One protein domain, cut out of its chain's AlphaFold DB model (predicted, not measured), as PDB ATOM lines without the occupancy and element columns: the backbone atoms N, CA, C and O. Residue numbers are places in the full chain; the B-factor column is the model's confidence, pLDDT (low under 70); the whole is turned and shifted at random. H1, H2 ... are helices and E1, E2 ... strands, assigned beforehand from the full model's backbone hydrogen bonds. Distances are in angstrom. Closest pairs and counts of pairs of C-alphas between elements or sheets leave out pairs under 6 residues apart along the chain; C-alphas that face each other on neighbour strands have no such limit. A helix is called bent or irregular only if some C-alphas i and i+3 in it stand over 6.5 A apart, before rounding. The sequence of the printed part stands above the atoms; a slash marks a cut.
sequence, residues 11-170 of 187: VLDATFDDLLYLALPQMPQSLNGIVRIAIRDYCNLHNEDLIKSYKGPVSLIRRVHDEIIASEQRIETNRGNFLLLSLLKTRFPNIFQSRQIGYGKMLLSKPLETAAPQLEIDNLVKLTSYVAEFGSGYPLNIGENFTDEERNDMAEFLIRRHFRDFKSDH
ATOM      1  N   VAL A  11      65.603  11.344  35.272       94.88
ATOM      2  CA  VAL A  11      64.356  12.110  35.179       94.88
ATOM      3  C   VAL A  11      63.558  11.517  34.025       94.88
ATOM      4  O   VAL A  11      64.045  11.482  32.898       94.88
ATOM      5  N   LEU A  12      62.364  11.009  34.314       94.94
ATOM      6  CA  LEU A  12      61.495  10.351  33.345       94.94
ATOM      7  C   LEU A  12      60.217  11.176  33.177       94.94
ATOM      8  O   LEU A  12      59.343  11.141  34.039       94.94
ATOM      9  N   ASP A  13      60.114  11.917  32.078       93.81
ATOM     10  CA  ASP A  13      58.901  12.643  31.684       93.81
ATOM     11  C   ASP A  13      58.064  11.786  30.740       93.81
ATOM     12  O   ASP A  13      58.623  11.163  29.839       93.81
ATOM     13  N   ALA A  14      56.748  11.744  30.968       90.56
ATOM     14  CA  ALA A  14      55.793  11.046  30.110       90.56
ATOM     15  C   ALA A  14      56.270   9.626  29.752       90.56
ATOM     16  O   ALA A  14      56.435   9.262  28.589       90.56
ATOM     17  N   THR A  15      56.569   8.823  30.774       90.06
ATOM     18  CA  THR A  15      57.102   7.468  30.596       90.06
ATOM     19  C   THR A  15      56.059   6.388  30.884       90.06
ATOM     20  O   THR A  15      55.016   6.637  31.491       90.06
ATOM     21  N   PHE A  16      56.362   5.160  30.472       89.62
ATOM     22  CA  PHE A  16      55.488   4.000  30.572       89.62
ATOM     23  C   PHE A  16      56.279   2.745  30.943       89.62
ATOM     24  O   PHE A  16      57.469   2.617  30.649       89.62
ATOM     25  N   ASP A  17      55.601   1.794  31.574       87.94
ATOM     26  CA  ASP A  17      56.150   0.495  31.962       87.94
ATOM     27  C   ASP A  17      56.176  -0.521  30.814       87.94
ATOM     28  O   ASP A  17      57.147  -1.265  30.685       87.94
ATOM     29  N   ASP A  18      55.147  -0.537  29.961       86.81
ATOM     30  CA  ASP A  18      54.972  -1.568  28.938       86.81
ATOM     31  C   ASP A  18      54.369  -1.017  27.637       86.81
ATOM     32  O   ASP A  18      53.224  -0.556  27.590       86.81
ATOM     33  N   LEU A  19      55.150  -1.125  26.557       88.00
ATOM     34  CA  LEU A  19      54.807  -0.637  25.222       88.00
ATOM     35  C   LEU A  19      53.545  -1.294  24.647       88.00
ATOM     36  O   LEU A  19      52.812  -0.655  23.894       88.00
ATOM     37  N   LEU A  20      53.265  -2.558  24.992       88.56
ATOM     38  CA  LEU A  20      52.133  -3.282  24.407       88.56
ATOM     39  C   LEU A  20      50.804  -2.565  24.678       88.56
ATOM     40  O   LEU A  20      49.939  -2.515  23.804       88.56
ATOM     41  N   TYR A  21      50.654  -1.996  25.874       85.88
ATOM     42  CA  TYR A  21      49.431  -1.305  26.277       85.88
ATOM     43  C   TYR A  21      49.209   0.009  25.527       85.88
ATOM     44  O   TYR A  21      48.067   0.438  25.409       85.88
ATOM     45  N   LEU A  22      50.270   0.610  24.987       86.19
ATOM     46  CA  LEU A  22      50.176   1.814  24.165       86.19
ATOM     47  C   LEU A  22      49.863   1.485  22.706       86.19
ATOM     48  O   LEU A  22      49.187   2.249  22.027       86.19
ATOM     49  N   ALA A  23      50.340   0.341  22.217       87.94
ATOM     50  CA  ALA A  23      50.218  -0.018  20.810       87.94
ATOM     51  C   ALA A  23      48.878  -0.667  20.444       87.94
ATOM     52  O   ALA A  23      48.368  -0.422  19.353       87.94
ATOM     53  N   LEU A  24      48.302  -1.496  21.326       88.62
ATOM     54  CA  LEU A  24      47.042  -2.194  21.031       88.62
ATOM     55  C   LEU A  24      45.883  -1.241  20.679       88.62
ATOM     56  O   LEU A  24      45.196  -1.517  19.697       88.62
ATOM     57  N   PRO A  25      45.667  -0.113  21.387       86.81
ATOM     58  CA  PRO A  25      44.592   0.824  21.045       86.81
ATOM     59  C   PRO A  25      44.767   1.528  19.691       86.81
ATOM     60  O   PRO A  25      43.796   2.050  19.155       86.81
ATOM     61  N   GLN A  26      45.984   1.547  19.135       86.44
ATOM     62  CA  GLN A  26      46.309   2.251  17.886       86.44
ATOM     63  C   GLN A  26      46.082   1.394  16.634       86.44
ATOM     64  O   GLN A  26      46.270   1.868  15.514       86.44
ATOM     65  N   MET A  27      45.708   0.124  16.804       88.38
ATOM     66  CA  MET A  27      45.594  -0.846  15.718       88.38
ATOM     67  C   MET A  27      44.186  -1.455  15.661       88.38
ATOM     68  O   MET A  27      43.512  -1.573  16.685       88.38
ATOM     69  N   PRO A  28      43.722  -1.893  14.476       91.00
ATOM     70  CA  PRO A  28      42.482  -2.652  14.359       91.00
ATOM     71  C   PRO A  28      42.497  -3.900  15.249       91.00
ATOM     72  O   PRO A  28      43.475  -4.647  15.256       91.00
ATOM     73  N   GLN A  29      41.377  -4.190  15.922       90.12
ATOM     74  CA  GLN A  29      41.264  -5.338  16.838       90.12
ATOM     75  C   GLN A  29      41.612  -6.683  16.177       90.12
ATOM     76  O   GLN A  29      42.151  -7.575  16.834       90.12
ATOM     77  N   SER A  30      41.359  -6.824  14.870       93.31
ATOM     78  CA  SER A  30      41.718  -8.011  14.082       93.31
ATOM     79  C   SER A  30      43.227  -8.287  14.037       93.31
ATOM     80  O   SER A  30      43.624  -9.426  13.799       93.31
ATOM     81  N   LEU A  31      44.071  -7.282  14.297       92.62
ATOM     82  CA  LEU A  31      45.531  -7.390  14.287       92.62
ATOM     83  C   LEU A  31      46.145  -7.561  15.686       92.62
ATOM     84  O   LEU A  31      47.361  -7.718  15.785       92.62
ATOM     85  N   ASN A  32      45.344  -7.595  16.759       91.62
ATOM     86  CA  ASN A  32      45.842  -7.664  18.141       91.62
ATOM     87  C   ASN A  32      46.855  -8.797  18.370       91.62
ATOM     88  O   ASN A  32      47.857  -8.603  19.058       91.62
ATOM     89  N   GLY A  33      46.619  -9.975  17.777       90.06
ATOM     90  CA  GLY A  33      47.536 -11.112  17.878       90.06
ATOM     91  C   GLY A  33      48.909 -10.826  17.263       90.06
ATOM     92  O   GLY A  33      49.931 -11.091  17.893       90.06
ATOM     93  N   ILE A  34      48.933 -10.219  16.073       91.88
ATOM     94  CA  ILE A  34      50.166  -9.863  15.355       91.88
ATOM     95  C   ILE A  34      50.925  -8.774  16.116       91.88
ATOM     96  O   ILE A  34      52.125  -8.911  16.339       91.88
ATOM     97  N   VAL A  35      50.227  -7.730  16.572       91.31
ATOM     98  CA  VAL A  35      50.821  -6.633  17.357       91.31
ATOM     99  C   VAL A  35      51.459  -7.165  18.638       91.31
ATOM    100  O   VAL A  35      52.577  -6.785  18.984       91.31
ATOM    101  N   ARG A  36      50.781  -8.091  19.327       91.00
ATOM    102  CA  ARG A  36      51.302  -8.709  20.548       91.00
ATOM    103  C   ARG A  36      52.603  -9.465  20.299       91.00
ATOM    104  O   ARG A  36      53.538  -9.277  21.067       91.00
ATOM    105  N   ILE A  37      52.658 -10.282  19.248       90.75
ATOM    106  CA  ILE A  37      53.868 -11.027  18.865       90.75
ATOM    107  C   ILE A  37      54.988 -10.050  18.501       90.75
ATOM    108  O   ILE A  37      56.064 -10.107  19.085       90.75
ATOM    109  N   ALA A  38      54.712  -9.092  17.613       90.75
ATOM    110  CA  ALA A  38      55.699  -8.111  17.167       90.75
ATOM    111  C   ALA A  38      56.338  -7.359  18.346       90.75
ATOM    112  O   ALA A  38      57.557  -7.244  18.434       90.75
ATOM    113  N   ILE A  39      55.527  -6.891  19.296       88.88
ATOM    114  CA  ILE A  39      56.040  -6.127  20.434       88.88
ATOM    115  C   ILE A  39      56.784  -7.008  21.422       88.88
ATOM    116  O   ILE A  39      57.868  -6.628  21.856       88.88
ATOM    117  N   ARG A  40      56.226  -8.162  21.797       89.50
ATOM    118  CA  ARG A  40      56.849  -9.017  22.814       89.50
ATOM    119  C   ARG A  40      58.158  -9.625  22.336       89.50
ATOM    120  O   ARG A  40      59.080  -9.712  23.143       89.50
ATOM    121  N   ASP A  41      58.244  -9.956  21.054       87.62
ATOM    122  CA  ASP A  41      59.380 -10.702  20.523       87.62
ATOM    123  C   ASP A  41      60.443  -9.786  19.896       87.62
ATOM    124  O   ASP A  41      61.614 -10.159  19.867       87.62
ATOM    125  N   TYR A  42      60.070  -8.582  19.433       85.31
ATOM    126  CA  TYR A  42      60.985  -7.723  18.663       85.31
ATOM    127  C   TYR A  42      61.114  -6.277  19.160       85.31
ATOM    128  O   TYR A  42      62.154  -5.665  18.923       85.31
ATOM    129  N   CYS A  43      60.115  -5.718  19.855       81.50
ATOM    130  CA  CYS A  43      60.103  -4.290  20.223       81.50
ATOM    131  C   CYS A  43      59.958  -4.026  21.732       81.50
ATOM    132  O   CYS A  43      59.605  -2.915  22.129       81.50
ATOM    133  N   ASN A  44      60.188  -5.020  22.590       80.75
ATOM    134  CA  ASN A  44      60.010  -4.844  24.027       80.75
ATOM    135  C   ASN A  44      61.121  -3.954  24.609       80.75
ATOM    136  O   ASN A  44      62.304  -4.276  24.521       80.75
ATOM    137  N   LEU A  45      60.729  -2.838  25.226       81.56
ATOM    138  CA  LEU A  45      61.663  -1.870  25.807       81.56
ATOM    139  C   LEU A  45      62.086  -2.222  27.241       81.56
ATOM    140  O   LEU A  45      63.076  -1.683  27.727       81.56
ATOM    141  N   HIS A  46      61.377  -3.139  27.914       85.31
ATOM    142  CA  HIS A  46      61.700  -3.602  29.273       85.31
ATOM    143  C   HIS A  46      61.884  -2.472  30.309       85.31
ATOM    144  O   HIS A  46      62.674  -2.604  31.244       85.31
ATOM    145  N   ASN A  47      61.155  -1.359  30.167       87.38
ATOM    146  CA  ASN A  47      61.300  -0.180  31.030       87.38
ATOM    147  C   ASN A  47      61.119  -0.519  32.518       87.38
ATOM    148  O   ASN A  47      61.884  -0.048  33.360       87.38
ATOM    149  N   GLU A  48      60.146  -1.378  32.837       88.31
ATOM    150  CA  GLU A  48      59.906  -1.840  34.203       88.31
ATOM    151  C   GLU A  48      61.102  -2.622  34.784       88.31
ATOM    152  O   GLU A  48      61.510  -2.390  35.920       88.31
ATOM    153  N   ASP A  49      61.716  -3.519  34.013       89.25
ATOM    154  CA  ASP A  49      62.878  -4.291  34.474       89.25
ATOM    155  C   ASP A  49      64.115  -3.395  34.626       89.25
ATOM    156  O   ASP A  49      64.872  -3.498  35.600       89.25
ATOM    157  N   LEU A  50      64.302  -2.467  33.682       90.38
ATOM    158  CA  LEU A  50      65.403  -1.510  33.698       90.38
ATOM    159  C   LEU A  50      65.327  -0.603  34.929       90.38
ATOM    160  O   LEU A  50      66.323  -0.486  35.648       90.38
ATOM    161  N   ILE A  51      64.158  -0.026  35.227       91.25
ATOM    162  CA  ILE A  51      64.007   0.886  36.368       91.25
ATOM    163  C   ILE A  51      64.195   0.160  37.708       91.25
ATOM    164  O   ILE A  51      64.825   0.705  38.612       91.25
ATOM    165  N   LYS A  52      63.736  -1.096  37.825       91.69
ATOM    166  CA  LYS A  52      63.948  -1.940  39.018       91.69
ATOM    167  C   LYS A  52      65.423  -2.245  39.266       91.69
ATOM    168  O   LYS A  52      65.858  -2.349  40.415       91.69
ATOM    169  N   SER A  53      66.196  -2.405  38.192       90.19
ATOM    170  CA  SER A  53      67.633  -2.674  38.272       90.19
ATOM    171  C   SER A  53      68.461  -1.430  38.610       90.19
ATOM    172  O   SER A  53      69.573  -1.554  39.131       90.19
ATOM    173  N   TYR A  54      67.928  -0.233  38.344       91.69
ATOM    174  CA  TYR A  54      68.623   1.025  38.573       91.69
ATOM    175  C   TYR A  54      68.571   1.445  40.049       91.69
ATOM    176  O   TYR A  54      67.509   1.683  40.633       91.69
ATOM    177  N   LYS A  55      69.755   1.552  40.659       90.00
ATOM    178  CA  LYS A  55      69.921   1.837  42.091       90.00
ATOM    179  C   LYS A  55      70.090   3.318  42.423       90.00
ATOM    180  O   LYS A  55      70.035   3.660  43.595       90.00
ATOM    181  N   GLY A  56      70.278   4.174  41.420       92.00
ATOM    182  CA  GLY A  56      70.465   5.607  41.638       92.00
ATOM    183  C   GLY A  56      69.156   6.388  41.840       92.00
ATOM    184  O   GLY A  56      68.065   5.815  41.762       92.00
ATOM    185  N   PRO A  57      69.250   7.703  42.065       94.75
ATOM    186  CA  PRO A  57      68.124   8.632  42.172       94.75
ATOM    187  C   PRO A  57      67.183   8.619  40.957       94.75
ATOM    188  O   PRO A  57      67.630   8.615  39.810       94.75
ATOM    189  N   VAL A  58      65.867   8.635  41.193       95.81
ATOM    190  CA  VAL A  58      64.848   8.589  40.128       95.81
ATOM    191  C   VAL A  58      63.730   9.590  40.416       95.81
ATOM    192  O   VAL A  58      63.202   9.625  41.522       95.81
ATOM    193  N   SER A  59      63.345  10.376  39.411       96.00
ATOM    194  CA  SER A  59      62.179  11.259  39.444       96.00
ATOM    195  C   SER A  59      61.325  11.010  38.206       96.00
ATOM    196  O   SER A  59      61.836  10.971  37.090       96.00
ATOM    197  N   LEU A  60      60.026  10.824  38.406       96.75
ATOM    198  CA  LEU A  60      59.029  10.669  37.358       96.75
ATOM    199  C   LEU A  60      58.172  11.932  37.297       96.75
ATOM    200  O   LEU A  60      57.801  12.500  38.327       96.75
ATOM    201  N   ILE A  61      57.841  12.341  36.081       96.31
ATOM    202  CA  ILE A  61      56.938  13.446  35.795       96.31
ATOM    203  C   ILE A  61      55.763  12.871  35.009       96.31
ATOM    204  O   ILE A  61      55.934  12.311  33.924       96.31
ATOM    205  N   ARG A  62      54.563  12.981  35.583       96.00
ATOM    206  CA  ARG A  62      53.316  12.589  34.935       96.00
ATOM    207  C   ARG A  62      52.630  13.807  34.357       96.00
ATOM    208  O   ARG A  62      52.354  14.782  35.052       96.00
ATOM    209  N   ARG A  63      52.270  13.694  33.088       94.38
ATOM    210  CA  ARG A  63      51.413  14.650  32.400       94.38
ATOM    211  C   ARG A  63      49.960  14.318  32.698       94.38
ATOM    212  O   ARG A  63      49.505  13.199  32.465       94.38
ATOM    213  N   VAL A  64      49.253  15.271  33.296       91.81
ATOM    214  CA  VAL A  64      47.900  15.052  33.836       91.81
ATOM    215  C   VAL A  64      46.878  14.794  32.727       91.81
ATOM    216  O   VAL A  64      45.939  14.032  32.946       91.81
ATOM    217  N   HIS A  65      47.068  15.393  31.549       88.31
ATOM    218  CA  HIS A  65      46.157  15.293  30.406       88.31
ATOM    219  C   HIS A  65      46.748  14.461  29.259       88.31
ATOM    220  O   HIS A  65      46.371  14.658  28.110       88.31
ATOM    221  N   ASP A  66      47.680  13.556  29.566       84.94
ATOM    222  CA  ASP A  66      48.363  12.731  28.568       84.94
ATOM    223  C   ASP A  66      47.395  11.776  27.858       84.94
ATOM    224  O   ASP A  66      46.817  10.875  28.466       84.94
ATOM    225  N   GLU A  67      47.238  11.970  26.557       80.94
ATOM    226  CA  GLU A  67      46.350  11.221  25.678       80.94
ATOM    227  C   GLU A  67      46.962   9.922  25.130       80.94
ATOM    228  O   GLU A  67      46.251   9.114  24.532       80.94
ATOM    229  N   ILE A  68      48.269   9.715  25.321       83.06
ATOM    230  CA  ILE A  68      49.012   8.564  24.798       83.06
ATOM    231  C   ILE A  68      49.192   7.513  25.888       83.06
ATOM    232  O   ILE A  68      48.940   6.329  25.673       83.06
ATOM    233  N   ILE A  69      49.631   7.947  27.066       85.44
ATOM    234  CA  ILE A  69      50.067   7.089  28.172       85.44
ATOM    235  C   ILE A  69      48.924   6.788  29.141       85.44
ATOM    236  O   ILE A  69      48.990   5.806  29.886       85.44
ATOM    237  N   ALA A  70      47.857   7.584  29.124       84.06
ATOM    238  CA  ALA A  70      46.610   7.259  29.800       84.06
ATOM    239  C   ALA A  70      45.579   6.723  28.799       84.06
ATOM    240  O   ALA A  70      45.322   7.309  27.752       84.06
ATOM    241  N   SER A  71      44.945   5.606  29.145       84.50
ATOM    242  CA  SER A  71      43.798   5.089  28.398       84.50
ATOM    243  C   SER A  71      42.568   5.956  28.656       84.50
ATOM    244  O   SER A  71      42.325   6.369  29.789       84.50
ATOM    245  N   GLU A  72      41.783   6.231  27.612       83.00
ATOM    246  CA  GLU A  72      40.534   7.012  27.706       83.00
ATOM    247  C   GLU A  72      40.707   8.402  28.357       83.00
ATOM    248  O   GLU A  72      39.745   8.958  28.880       83.00
ATOM    249  N   GLN A  73      41.924   8.966  28.356       82.19
ATOM    250  CA  GLN A  73      42.260  10.221  29.054       82.19
ATOM    251  C   GLN A  73      41.981  10.177  30.571       82.19
ATOM    252  O   GLN A  73      41.736  11.199  31.215       82.19
ATOM    253  N   ARG A  74      42.023   8.978  31.163       89.25
ATOM    254  CA  ARG A  74      41.776   8.738  32.589       89.25
ATOM    255  C   ARG A  74      43.086   8.614  33.353       89.25
ATOM    256  O   ARG A  74      43.834   7.654  33.155       89.25
ATOM    257  N   ILE A  75      43.365   9.561  34.244       93.06
ATOM    258  CA  ILE A  75      44.660   9.698  34.929       93.06
ATOM    259  C   ILE A  75      45.086   8.451  35.718       93.06
ATOM    260  O   ILE A  75      46.271   8.122  35.766       93.06
ATOM    261  N   GLU A  76      44.143   7.709  36.294       93.75
ATOM    262  CA  GLU A  76      44.394   6.473  37.035       93.75
ATOM    263  C   GLU A  76      44.988   5.367  36.156       93.75
ATOM    264  O   GLU A  76      45.705   4.495  36.650       93.75
ATOM    265  N   THR A  77      44.728   5.423  34.849       92.06
ATOM    266  CA  THR A  77      45.226   4.458  33.865       92.06
ATOM    267  C   THR A  77      46.587   4.845  33.287       92.06
ATOM    268  O   THR A  77      47.163   4.062  32.533       92.06
ATOM    269  N   ASN A  78      47.120   6.020  33.647       94.25
ATOM    270  CA  ASN A  78      48.414   6.489  33.168       94.25
ATOM    271  C   ASN A  78      49.515   5.469  33.510       94.25
ATOM    272  O   ASN A  78      49.730   5.137  34.681       94.25
ATOM    273  N   ARG A  79      50.227   4.968  32.490       93.88
ATOM    274  CA  ARG A  79      51.270   3.935  32.653       93.88
ATOM    275  C   ARG A  79      52.418   4.354  33.579       93.88
ATOM    276  O   ARG A  79      53.013   3.491  34.225       93.88
ATOM    277  N   GLY A  80      52.672   5.655  33.731       94.88
ATOM    278  CA  GLY A  80      53.634   6.188  34.696       94.88
ATOM    279  C   GLY A  80      53.287   5.843  36.150       94.88
ATOM    280  O   GLY A  80      54.192   5.594  36.948       94.88
ATOM    281  N   ASN A  81      51.996   5.723  36.493       96.19
ATOM    282  CA  ASN A  81      51.552   5.309  37.831       96.19
ATOM    283  C   ASN A  81      52.025   3.885  38.156       96.19
ATOM    284  O   ASN A  81      52.513   3.607  39.250       96.19
ATOM    285  N   PHE A  82      51.879   2.972  37.193       95.50
ATOM    286  CA  PHE A  82      52.252   1.568  37.354       95.50
ATOM    287  C   PHE A  82      53.769   1.412  37.436       95.50
ATOM    288  O   PHE A  82      54.259   0.694  38.310       95.50
ATOM    289  N   LEU A  83      54.505   2.154  36.602       96.44
ATOM    290  CA  LEU A  83      55.963   2.195  36.657       96.44
ATOM    291  C   LEU A  83      56.464   2.691  38.022       96.44
ATOM    292  O   LEU A  83      57.335   2.056  38.617       96.44
ATOM    293  N   LEU A  84      55.879   3.777  38.549       97.62
ATOM    294  CA  LEU A  84      56.214   4.312  39.870       97.62
ATOM    295  C   LEU A  84      55.985   3.275  40.971       97.62
ATOM    296  O   LEU A  84      56.888   2.997  41.757       97.62
ATOM    297  N   LEU A  85      54.782   2.699  41.043       98.00
ATOM    298  CA  LEU A  85      54.443   1.733  42.090       98.00
ATOM    299  C   LEU A  85      55.336   0.493  42.015       98.00
ATOM    300  O   LEU A  85      55.721  -0.056  43.046       98.00
ATOM    301  N   SER A  86      55.705   0.071  40.806       97.00
ATOM    302  CA  SER A  86      56.620  -1.047  40.597       97.00
ATOM    303  C   SER A  86      58.047  -0.743  41.077       97.00
ATOM    304  O   SER A  86      58.665  -1.562  41.772       97.00
ATOM    305  N   LEU A  87      58.546   0.466  40.795       97.50
ATOM    306  CA  LEU A  87      59.820   0.967  41.315       97.50
ATOM    307  C   LEU A  87      59.818   1.010  42.847       97.50
ATOM    308  O   LEU A  87      60.708   0.446  43.486       97.50
ATOM    309  N   LEU A  88      58.812   1.656  43.438       98.00
ATOM    310  CA  LEU A  88      58.732   1.859  44.882       98.00
ATOM    311  C   LEU A  88      58.541   0.540  45.634       98.00
ATOM    312  O   LEU A  88      59.203   0.325  46.646       98.00
ATOM    313  N   LYS A  89      57.751  -0.395  45.096       97.94
ATOM    314  CA  LYS A  89      57.633  -1.751  45.647       97.94
ATOM    315  C   LYS A  89      58.959  -2.499  45.672       97.94
ATOM    316  O   LYS A  89      59.242  -3.223  46.620       97.94
ATOM    317  N   THR A  90      59.774  -2.315  44.641       97.19
ATOM    318  CA  THR A  90      61.092  -2.952  44.558       97.19
ATOM    319  C   THR A  90      62.091  -2.310  45.525       97.19
ATOM    320  O   THR A  90      62.960  -2.997  46.057       97.19
ATOM    321  N   ARG A  91      61.976  -0.999  45.768       97.06
ATOM    322  CA  ARG A  91      62.865  -0.249  46.667       97.06
ATOM    323  C   ARG A  91      62.488  -0.368  48.143       97.06
ATOM    324  O   ARG A  91      63.394  -0.406  48.967       97.06
ATOM    325  N   PHE A  92      61.198  -0.458  48.457       97.88
ATOM    326  CA  PHE A  92      60.641  -0.435  49.814       97.88
ATOM    327  C   PHE A  92      59.589  -1.545  50.000       97.88
ATOM    328  O   PHE A  92      58.395  -1.262  50.163       97.88
ATOM    329  N   PRO A  93      59.996  -2.827  49.947       97.81
ATOM    330  CA  PRO A  93      59.068  -3.961  49.939       97.81
ATOM    331  C   PRO A  93      58.148  -4.024  51.167       97.81
ATOM    332  O   PRO A  93      56.986  -4.406  51.037       97.81
ATOM    333  N   ASN A  94      58.635  -3.603  52.339       98.25
ATOM    334  CA  ASN A  94      57.871  -3.626  53.590       98.25
ATOM    335  C   ASN A  94      56.909  -2.435  53.753       98.25
ATOM    336  O   ASN A  94      56.033  -2.480  54.615       98.25
ATOM    337  N   ILE A  95      57.024  -1.410  52.903       98.62
ATOM    338  CA  ILE A  95      56.063  -0.304  52.815       98.62
ATOM    339  C   ILE A  95      54.970  -0.639  51.802       98.62
ATOM    340  O   ILE A  95      53.786  -0.581  52.119       98.62
ATOM    341  N   PHE A  96      55.349  -1.045  50.590       98.31
ATOM    342  CA  PHE A  96      54.418  -1.271  49.478       98.31
ATOM    343  C   PHE A  96      53.863  -2.701  49.452       98.31
ATOM    344  O   PHE A  96      54.016  -3.452  48.480       98.31
ATOM    345  N   GLN A  97      53.165  -3.063  50.527       97.56
ATOM    346  CA  GLN A  97      52.363  -4.282  50.586       97.56
ATOM    347  C   GLN A  97      51.066  -4.131  49.775       97.56
ATOM    348  O   GLN A  97      50.753  -3.064  49.247       97.56
ATOM    349  N   SER A  98      50.274  -5.202  49.662       97.56
ATOM    350  CA  SER A  98      49.048  -5.211  48.848       97.56
ATOM    351  C   SER A  98      48.085  -4.061  49.179       97.56
ATOM    352  O   SER A  98      47.521  -3.463  48.261       97.56
ATOM    353  N   ARG A  99      47.935  -3.717  50.467       97.44
ATOM    354  CA  ARG A  99      47.086  -2.602  50.916       97.44
ATOM    355  C   ARG A  99      47.641  -1.256  50.447       97.44
ATOM    356  O   ARG A  99      46.900  -0.481  49.851       97.44
ATOM    357  N   GLN A 100      48.939  -1.020  50.616       98.38
ATOM    358  CA  GLN A 100      49.598   0.228  50.226       98.38
ATOM    359  C   GLN A 100      49.735   0.387  48.710       98.38
ATOM    360  O   GLN A 100      49.704   1.503  48.207       98.38
ATOM    361  N   ILE A 101      49.799  -0.711  47.953       98.44
ATOM    362  CA  ILE A 101      49.652  -0.662  46.493       98.44
ATOM    363  C   ILE A 101      48.244  -0.184  46.116       98.44
ATOM    364  O   ILE A 101      48.102   0.635  45.211       98.44
ATOM    365  N   GLY A 102      47.203  -0.669  46.801       98.12
ATOM    366  CA  GLY A 102      45.830  -0.189  46.617       98.12
ATOM    367  C   GLY A 102      45.677   1.289  46.981       98.12
ATOM    368  O   GLY A 102      45.143   2.064  46.190       98.12
ATOM    369  N   TYR A 103      46.220   1.690  48.130       98.19
ATOM    370  CA  TYR A 103      46.255   3.082  48.575       98.19
ATOM    371  C   TYR A 103      47.009   3.983  47.585       98.19
ATOM    372  O   TYR A 103      46.483   5.010  47.172       98.19
ATOM    373  N   GLY A 104      48.185   3.568  47.108       98.00
ATOM    374  CA  GLY A 104      48.954   4.302  46.106       98.00
ATOM    375  C   GLY A 104      48.206   4.454  44.779       98.00
ATOM    376  O   GLY A 104      48.222   5.529  44.189       98.00
ATOM    377  N   LYS A 105      47.480   3.421  44.328       98.00
ATOM    378  CA  LYS A 105      46.594   3.525  43.152       98.00
ATOM    379  C   LYS A 105      45.463   4.530  43.366       98.00
ATOM    380  O   LYS A 105      45.169   5.289  42.451       98.00
ATOM    381  N   MET A 106      44.847   4.539  44.548       97.50
ATOM    382  CA  MET A 106      43.814   5.514  44.912       97.50
ATOM    383  C   MET A 106      44.385   6.937  44.967       97.50
ATOM    384  O   MET A 106      43.774   7.863  44.451       97.50
ATOM    385  N   LEU A 107      45.573   7.123  45.541       97.06
ATOM    386  CA  LEU A 107      46.241   8.422  45.592       97.06
ATOM    387  C   LEU A 107      46.559   8.941  44.180       97.06
ATOM    388  O   LEU A 107      46.301  10.101  43.866       97.06
ATOM    389  N   LEU A 108      47.068   8.062  43.312       97.06
ATOM    390  CA  LEU A 108      47.419   8.373  41.926       97.06
ATOM    391  C   LEU A 108      46.207   8.433  40.985       97.06
ATOM    392  O   LEU A 108      46.377   8.792  39.821       97.06
ATOM    393  N   SER A 109      44.987   8.138  41.447       96.38
ATOM    394  CA  SER A 109      43.780   8.248  40.616       96.38
ATOM    395  C   SER A 109      43.326   9.692  40.395       96.38
ATOM    396  O   SER A 109      42.292   9.932  39.778       96.38
ATOM    397  N   LYS A 110      44.071  10.655  40.933       95.12
ATOM    398  CA  LYS A 110      43.869  12.090  40.768       95.12
ATOM    399  C   LYS A 110      45.221  12.813  40.761       95.12
ATOM    400  O   LYS A 110      46.244  12.199  41.096       95.12
ATOM    401  N   PRO A 111      45.260  14.092  40.354       95.06
ATOM    402  CA  PRO A 111      46.453  14.904  40.523       95.06
ATOM    403  C   PRO A 111      46.864  14.982  41.998       95.06
ATOM    404  O   PRO A 111      46.009  15.090  42.879       95.06
ATOM    405  N   LEU A 112      48.165  14.934  42.264       93.44
ATOM    406  CA  LEU A 112      48.726  15.072  43.598       93.44
ATOM    407  C   LEU A 112      48.558  16.520  44.071       93.44
ATOM    408  O   LEU A 112      49.180  17.448  43.557       93.44
ATOM    409  N   GLU A 113      47.711  16.707  45.076       88.94
ATOM    410  CA  GLU A 113      47.583  17.963  45.823       88.94
ATOM    411  C   GLU A 113      48.758  18.124  46.793       88.94
ATOM    412  O   GLU A 113      49.410  17.139  47.118       88.94
ATOM    413  N   THR A 114      49.037  19.325  47.298       86.88
ATOM    414  CA  THR A 114      50.109  19.539  48.289       86.88
ATOM    415  C   THR A 114      49.899  18.674  49.537       86.88
ATOM    416  O   THR A 114      48.807  18.647  50.099       86.88
ATOM    417  N   ALA A 115      50.946  17.969  49.974       87.62
ATOM    418  CA  ALA A 115      50.907  17.173  51.198       87.62
ATOM    419  C   ALA A 115      50.861  18.052  52.451       87.62
ATOM    420  O   ALA A 115      51.323  19.196  52.446       87.62
ATOM    421  N   ALA A 116      50.383  17.484  53.559       90.69
ATOM    422  CA  ALA A 116      50.564  18.104  54.862       90.69
ATOM    423  C   ALA A 116      52.073  18.206  55.179       90.69
ATOM    424  O   ALA A 116      52.764  17.190  55.106       90.69
ATOM    425  N   PRO A 117      52.603  19.378  55.584       92.56
ATOM    426  CA  PRO A 117      54.028  19.525  55.893       92.56
ATOM    427  C   PRO A 117      54.536  18.529  56.941       92.56
ATOM    428  O   PRO A 117      55.663  18.054  56.853       92.56
ATOM    429  N   GLN A 118      53.686  18.173  57.907       93.56
ATOM    430  CA  GLN A 118      54.035  17.221  58.957       93.56
ATOM    431  C   GLN A 118      54.269  15.803  58.411       93.56
ATOM    432  O   GLN A 118      55.195  15.134  58.855       93.56
ATOM    433  N   LEU A 119      53.497  15.384  57.399       94.56
ATOM    434  CA  LEU A 119      53.680  14.094  56.726       94.56
ATOM    435  C   LEU A 119      55.086  13.991  56.123       94.56
ATOM    436  O   LEU A 119      55.753  12.968  56.270       94.56
ATOM    437  N   GLU A 120      55.536  15.058  55.460       93.44
ATOM    438  CA  GLU A 120      56.867  15.133  54.849       93.44
ATOM    439  C   GLU A 120      57.971  15.074  55.910       93.44
ATOM    440  O   GLU A 120      58.905  14.285  55.789       93.44
ATOM    441  N   ILE A 121      57.850  15.876  56.973       94.88
ATOM    442  CA  ILE A 121      58.859  15.956  58.036       94.88
ATOM    443  C   ILE A 121      58.984  14.618  58.772       94.88
ATOM    444  O   ILE A 121      60.091  14.089  58.895       94.88
ATOM    445  N   ASP A 122      57.869  14.043  59.224       96.38
ATOM    446  CA  ASP A 122      57.881  12.833  60.050       96.38
ATOM    447  C   ASP A 122      58.448  11.637  59.283       96.38
ATOM    448  O   ASP A 122      59.299  10.902  59.794       96.38
ATOM    449  N   ASN A 123      58.023  11.451  58.032       97.19
ATOM    450  CA  ASN A 123      58.492  10.332  57.220       97.19
ATOM    451  C   ASN A 123      59.938  10.523  56.749       97.19
ATOM    452  O   ASN A 123      60.685   9.542  56.701       97.19
ATOM    453  N   LEU A 124      60.380  11.760  56.497       95.88
ATOM    454  CA  LEU A 124      61.787  12.039  56.214       95.88
ATOM    455  C   LEU A 124      62.678  11.696  57.415       95.88
ATOM    456  O   LEU A 124      63.727  11.075  57.230       95.88
ATOM    457  N   VAL A 125      62.261  12.039  58.637       96.00
ATOM    458  CA  VAL A 125      63.002  11.700  59.864       96.00
ATOM    459  C   VAL A 125      63.049  10.187  60.071       96.00
ATOM    460  O   VAL A 125      64.134   9.644  60.301       96.00
ATOM    461  N   LYS A 126      61.910   9.485  59.939       96.44
ATOM    462  CA  LYS A 126      61.843   8.014  60.051       96.44
ATOM    463  C   LYS A 126      62.781   7.338  59.051       96.44
ATOM    464  O   LYS A 126      63.547   6.450  59.423       96.44
ATOM    465  N   LEU A 127      62.751   7.777  57.794       96.56
ATOM    466  CA  LEU A 127      63.579   7.201  56.740       96.56
ATOM    467  C   LEU A 127      65.067   7.503  56.941       96.56
ATOM    468  O   LEU A 127      65.882   6.592  56.846       96.56
ATOM    469  N   THR A 128      65.421   8.751  57.248       95.44
ATOM    470  CA  THR A 128      66.822   9.143  57.485       95.44
ATOM    471  C   THR A 128      67.414   8.381  58.667       95.44
ATOM    472  O   THR A 128      68.541   7.899  58.580       95.44
ATOM    473  N   SER A 129      66.642   8.201  59.742       95.38
ATOM    474  CA  SER A 129      67.073   7.423  60.910       95.38
ATOM    475  C   SER A 129      67.334   5.960  60.545       95.38
ATOM    476  O   SER A 129      68.380   5.418  60.886       95.38
ATOM    477  N   TYR A 130      66.430   5.342  59.775       96.00
ATOM    478  CA  TYR A 130      66.619   3.976  59.285       96.00
ATOM    479  C   TYR A 130      67.870   3.850  58.405       96.00
ATOM    480  O   TYR A 130      68.651   2.915  58.549       96.00
ATOM    481  N   VAL A 131      68.086   4.803  57.498       95.75
ATOM    482  CA  VAL A 131      69.232   4.799  56.581       95.75
ATOM    483  C   VAL A 131      70.552   5.004  57.323       95.75
ATOM    484  O   VAL A 131      71.550   4.385  56.958       95.75
ATOM    485  N   ALA A 132      70.568   5.822  58.375       95.00
ATOM    486  CA  ALA A 132      71.747   5.996  59.218       95.00
ATOM    487  C   ALA A 132      72.136   4.700  59.955       95.00
ATOM    488  O   ALA A 132      73.322   4.450  60.158       95.00
ATOM    489  N   GLU A 133      71.157   3.874  60.329       95.38
ATOM    490  CA  GLU A 133      71.378   2.616  61.052       95.38
ATOM    491  C   GLU A 133      71.690   1.431  60.120       95.38
ATOM    492  O   GLU A 133      72.610   0.658  60.383       95.38
ATOM    493  N   PHE A 134      70.957   1.295  59.011       95.12
ATOM    494  CA  PHE A 134      70.990   0.108  58.143       95.12
ATOM    495  C   PHE A 134      71.595   0.355  56.751       95.12
ATOM    496  O   PHE A 134      71.798  -0.592  55.987       95.12
ATOM    497  N   GLY A 135      71.902   1.608  56.411       93.75
ATOM    498  CA  GLY A 135      72.398   2.026  55.100       93.75
ATOM    499  C   GLY A 135      71.294   2.376  54.093       93.75
ATOM    500  O   GLY A 135      70.107   2.140  54.306       93.75
ATOM    501  N   SER A 136      71.696   2.954  52.958       92.06
ATOM    502  CA  SER A 136      70.810   3.460  51.890       92.06
ATOM    503  C   SER A 136      70.630   2.497  50.705       92.06
ATOM    504  O   SER A 136      70.009   2.842  49.699       92.06
ATOM    505  N   GLY A 137      71.179   1.283  50.789       92.44
ATOM    506  CA  GLY A 137      71.166   0.316  49.692       92.44
ATOM    507  C   GLY A 137      69.795  -0.330  49.478       92.44
ATOM    508  O   GLY A 137      69.242  -0.937  50.388       92.44
ATOM    509  N   TYR A 138      69.261  -0.269  48.255       93.50
ATOM    510  CA  TYR A 138      67.990  -0.927  47.932       93.50
ATOM    511  C   TYR A 138      68.127  -2.448  47.736       93.50
ATOM    512  O   TYR A 138      68.984  -2.877  46.945       93.50
ATOM    513  N   PRO A 139      67.184  -3.257  48.252       95.75
ATOM    514  CA  PRO A 139      65.929  -2.847  48.897       95.75
ATOM    515  C   PRO A 139      66.098  -2.408  50.361       95.75
ATOM    516  O   PRO A 139      66.855  -3.019  51.107       95.75
ATOM    517  N   LEU A 140      65.334  -1.392  50.770       95.88
ATOM    518  CA  LEU A 140      65.236  -0.936  52.156       95.88
ATOM    519  C   LEU A 140      64.063  -1.638  52.845       95.88
ATOM    520  O   LEU A 140      62.915  -1.514  52.417       95.88
ATOM    521  N   ASN A 141      64.341  -2.350  53.937       96.06
ATOM    522  CA  ASN A 141      63.348  -3.145  54.670       96.06
ATOM    523  C   ASN A 141      62.608  -2.345  55.761       96.06
ATOM    524  O   ASN A 141      61.967  -2.932  56.633       96.06
ATOM    525  N   ILE A 142      62.663  -1.011  55.706       96.81
ATOM    526  CA  ILE A 142      61.882  -0.125  56.575       96.81
ATOM    527  C   ILE A 142      60.389  -0.465  56.493       96.81
ATOM    528  O   ILE A 142      59.860  -0.738  55.415       96.81
ATOM    529  N   GLY A 143      59.702  -0.438  57.634       96.19
ATOM    530  CA  GLY A 143      58.259  -0.676  57.707       96.19
ATOM    531  C   GLY A 143      57.835  -2.071  58.152       96.19
ATOM    532  O   GLY A 143      56.640  -2.367  58.147       96.19
ATOM    533  N   GLU A 144      58.773  -2.929  58.560       93.19
ATOM    534  CA  GLU A 144      58.452  -4.255  59.107       93.19
ATOM    535  C   GLU A 144      57.496  -4.156  60.310       93.19
ATOM    536  O   GLU A 144      56.471  -4.833  60.341       93.19
ATOM    537  N   ASN A 145      57.750  -3.201  61.211       93.31
ATOM    538  CA  ASN A 145      56.961  -2.974  62.427       93.31
ATOM    539  C   ASN A 145      55.932  -1.835  62.316       93.31
ATOM    540  O   ASN A 145      55.362  -1.438  63.328       93.31
ATOM    541  N   PHE A 146      55.721  -1.275  61.122       97.75
ATOM    542  CA  PHE A 146      54.785  -0.160  60.943       97.75
ATOM    543  C   PHE A 146      53.336  -0.643  60.996       97.75
ATOM    544  O   PHE A 146      53.018  -1.735  60.505       97.75
ATOM    545  N   THR A 147      52.445   0.199  61.523       97.75
ATOM    546  CA  THR A 147      51.002   0.017  61.318       97.75
ATOM    547  C   THR A 147      50.626   0.283  59.858       97.75
ATOM    548  O   THR A 147      51.420   0.801  59.068       97.75
ATOM    549  N   ASP A 148      49.403  -0.070  59.463       97.50
ATOM    550  CA  ASP A 148      48.944   0.207  58.100       97.50
ATOM    551  C   ASP A 148      48.843   1.706  57.810       97.50
ATOM    552  O   ASP A 148      49.126   2.122  56.688       97.50
ATOM    553  N   GLU A 149      48.483   2.507  58.812       97.06
ATOM    554  CA  GLU A 149      48.461   3.966  58.741       97.06
ATOM    555  C   GLU A 149      49.874   4.511  58.529       97.06
ATOM    556  O   GLU A 149      50.106   5.244  57.575       97.06
ATOM    557  N   GLU A 150      50.851   4.064  59.323       97.94
ATOM    558  CA  GLU A 150      52.244   4.486  59.153       97.94
ATOM    559  C   GLU A 150      52.827   4.074  57.797       97.94
ATOM    560  O   GLU A 150      53.610   4.812  57.195       97.94
ATOM    561  N   ARG A 151      52.447   2.897  57.283       98.38
ATOM    562  CA  ARG A 151      52.831   2.480  55.931       98.38
ATOM    563  C   ARG A 151      52.151   3.322  54.856       98.38
ATOM    564  O   ARG A 151      52.792   3.588  53.844       98.38
ATOM    565  N   ASN A 152      50.891   3.722  55.036       98.31
ATOM    566  CA  ASN A 152      50.206   4.613  54.096       98.31
ATOM    567  C   ASN A 152      50.887   5.984  54.060       98.31
ATOM    568  O   ASN A 152      51.180   6.474  52.972       98.31
ATOM    569  N   ASP A 153      51.218   6.537  55.227       98.12
ATOM    570  CA  ASP A 153      51.907   7.820  55.348       98.12
ATOM    571  C   ASP A 153      53.283   7.783  54.667       98.12
ATOM    572  O   ASP A 153      53.612   8.645  53.847       98.12
ATOM    573  N   MET A 154      54.068   6.731  54.930       98.44
ATOM    574  CA  MET A 154      55.359   6.524  54.274       98.44
ATOM    575  C   MET A 154      55.203   6.280  52.765       98.44
ATOM    576  O   MET A 154      56.017   6.758  51.974       98.44
ATOM    577  N   ALA A 155      54.168   5.558  52.329       98.50
ATOM    578  CA  ALA A 155      53.897   5.337  50.911       98.50
ATOM    579  C   ALA A 155      53.532   6.643  50.190       98.50
ATOM    580  O   ALA A 155      54.057   6.892  49.103       98.50
ATOM    581  N   GLU A 156      52.682   7.487  50.787       98.31
ATOM    582  CA  GLU A 156      52.346   8.813  50.258       98.31
ATOM    583  C   GLU A 156      53.600   9.686  50.147       98.31
ATOM    584  O   GLU A 156      53.882  10.211  49.067       98.31
ATOM    585  N   PHE A 157      54.394   9.771  51.217       98.06
ATOM    586  CA  PHE A 157      55.672  10.483  51.222       98.06
ATOM    587  C   PHE A 157      56.595  10.016  50.083       98.06
ATOM    588  O   PHE A 157      57.063  10.818  49.273       98.06
ATOM    589  N   LEU A 158      56.816   8.704  49.952       98.00
ATOM    590  CA  LEU A 158      57.706   8.143  48.933       98.00
ATOM    591  C   LEU A 158      57.198   8.369  47.505       98.00
ATOM    592  O   LEU A 158      58.013   8.635  46.616       98.00
ATOM    593  N   ILE A 159      55.882   8.285  47.280       98.00
ATOM    594  CA  ILE A 159      55.255   8.620  45.994       98.00
ATOM    595  C   ILE A 159      55.581  10.067  45.637       98.00
ATOM    596  O   ILE A 159      56.152  10.322  44.581       98.00
ATOM    597  N   ARG A 160      55.301  11.007  46.539       96.06
ATOM    598  CA  ARG A 160      55.494  12.447  46.312       96.06
ATOM    599  C   ARG A 160      56.950  12.824  46.099       96.06
ATOM    600  O   ARG A 160      57.259  13.710  45.308       96.06
ATOM    601  N   ARG A 161      57.859  12.112  46.757       95.12
ATOM    602  CA  ARG A 161      59.292  12.357  46.637       95.12
ATOM    603  C   ARG A 161      59.875  11.914  45.292       95.12
ATOM    604  O   ARG A 161      60.856  12.495  44.831       95.12
ATOM    605  N   HIS A 162      59.261  10.923  44.645       96.31
ATOM    606  CA  HIS A 162      59.701  10.396  43.350       96.31
ATOM    607  C   HIS A 162      58.825  10.840  42.178       96.31
ATOM    608  O   HIS A 162      59.186  10.570  41.035       96.31
ATOM    609  N   PHE A 163      57.691  11.497  42.419       96.12
ATOM    610  CA  PHE A 163      56.666  11.711  41.405       96.12
ATOM    611  C   PHE A 163      56.111  13.130  41.443       96.12
ATOM    612  O   PHE A 163      55.773  13.649  42.504       96.12
ATOM    613  N   ARG A 164      55.992  13.754  40.271       94.50
ATOM    614  CA  ARG A 164      55.447  15.104  40.118       94.50
ATOM    615  C   ARG A 164      54.436  15.151  38.988       94.50
ATOM    616  O   ARG A 164      54.643  14.536  37.947       94.50
ATOM    617  N   ASP A 165      53.375  15.920  39.189       95.19
ATOM    618  CA  ASP A 165      52.408  16.203  38.138       95.19
ATOM    619  C   ASP A 165      52.791  17.466  37.369       95.19
ATOM    620  O   ASP A 165      53.176  18.480  37.952       95.19
ATOM    621  N   PHE A 166      52.622  17.405  36.055       94.88
ATOM    622  CA  PHE A 166      52.677  18.541  35.151       94.88
ATOM    623  C   PHE A 166      51.341  18.634  34.408       94.88
ATOM    624  O   PHE A 166      50.885  17.679  33.778       94.88
ATOM    625  N   LYS A 167      50.657  19.776  34.532       93.06
ATOM    626  CA  LYS A 167      49.343  19.991  33.909       93.06
ATOM    627  C   LYS A 167      49.509  20.305  32.423       93.06
ATOM    628  O   LYS A 167      49.539  21.470  32.039       93.06
ATOM    629  N   SER A 168      49.632  19.263  31.611       92.31
ATOM    630  CA  SER A 168      49.802  19.361  30.162       92.31
ATOM    631  C   SER A 168      49.353  18.090  29.434       92.31
ATOM    632  O   SER A 168      49.108  17.058  30.069       92.31
ATOM    633  N   ASP A 169      49.240  18.205  28.111       89.00
ATOM    634  CA  ASP A 169      49.141  17.091  27.161       89.00
ATOM    635  C   ASP A 169      50.516  16.454  26.889       89.00
ATOM    636  O   ASP A 169      51.547  16.927  27.386       89.00
ATOM    637  N   HIS A 170      50.549  15.383  26.091       84.12
ATOM    638  CA  HIS A 170      51.785  14.653  25.803       84.12
ATOM    639  C   HIS A 170      52.835  15.491  25.042       84.12
ATOM    640  O   HIS A 170      54.035  15.354  25.282       84.12
TER     641      HIS A 170
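What this domain is: This is residues 11 to 170 of the 187 residues of an uncharacterized protein of Megaselia scalaris (UniProt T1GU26). A small parallel three-stranded sheet, E1 E2 E3, has H4 packed along one face, with H3 side by side with H4. H7 crosses H4 and H5, and H6 crosses H7 at one end of the long axis; the helical hairpin H1 and H2 makes the other end. The printed part has 160 residues, in the order E1 H1 H2 H3 E2 H4 H5 H6 H7 E3, and is mostly helix. It is compact by its radius of gyration of the C-alphas, 17.1 A, yet elongated in outline, spanning 54 by 30 by 27 A.

How they stand to each other: Begin at the inner strand E2, residues 58 to 63. Edge strand E1, residues 11 to 13, is parallel to it at 14 degrees, with N 12 and O 59 2.8 A apart, within hydrogen-bond range. Edge strand E3, residues 163 to 166, is parallel to E2 at 30 degrees, with N 164 and O 60 at 2.9 A. H4, residues 79 to 91, is on the sheet at a height of 9.7 A, over E2 and along the strands, at 20 degrees to E2 on the local plane; the closest C-alphas of H4 and E2 are those of Gly 80 and Arg 62, 6.4 A. H3, residues 47 to 53, touches H4 at a shallow tilt of 15 degrees, the same way; C-alphas 52 and 87 come closest, 5.5 A. H7, residues 148 to 162, only grazes the sheet with residues 157 to 162. Its residues 158 to 162 touch residues 84 to 88 of H4, closest C-alphas 158 and 88, 7.5 A, at a steep tilt of 63 degrees. H5, residues 98 to 107, touches H7 at a steep tilt of 52 degrees, closest C-alphas 100 and 152, 5.9 A. With H4, H5 forms a hairpin; they only just touch, with 3 pairs of C-alphas within 8 A, closest Leu 85 and Ile 101, 6.9 A. Residues 119 to 123 of H6, residues 117 to 134, touch residues 153 to 157 of H7, about perpendicular at 88 degrees; C-alphas 123 and 154 come closest, 5.7 A. H1, residues 20 to 26, forms a hairpin with H2, residues 29 to 42; they touch, closest C-alphas 20 and 39, 6.3 A. Every O i to N i+4 pair is within hydrogen-bond range in H3, H4, H5, H6 and H7; H2 has 8 of 10, and H1 1 of 3, with 2 of 4 O i to N i+3 pairs.

Where its parts are: Find C-alpha 11 at (64.356, 12.110, 35.179), where E1 begins. H6 runs 25.9 A from C-alpha 117 at (54.028, 19.525, 55.893), H7 20.9 A, H2 19.9 A, H4 18.7 A and E2 16.6 A. H2 is irregular: C-alphas 30 and 33 are 7.6 A apart. E3 ends at C-alpha 166, (52.677, 18.541, 35.151).

The domain as a whole: The two C-alphas farthest apart are those of Ser 30 and Glu 133, 56.6 A. The printed part has no cut; the links E2 to H4, residues 64 to 78, and H6 to H7, residues 135 to 147, are long. Mean pLDDT of the printed part is 93.1, and no printed residue is under 70.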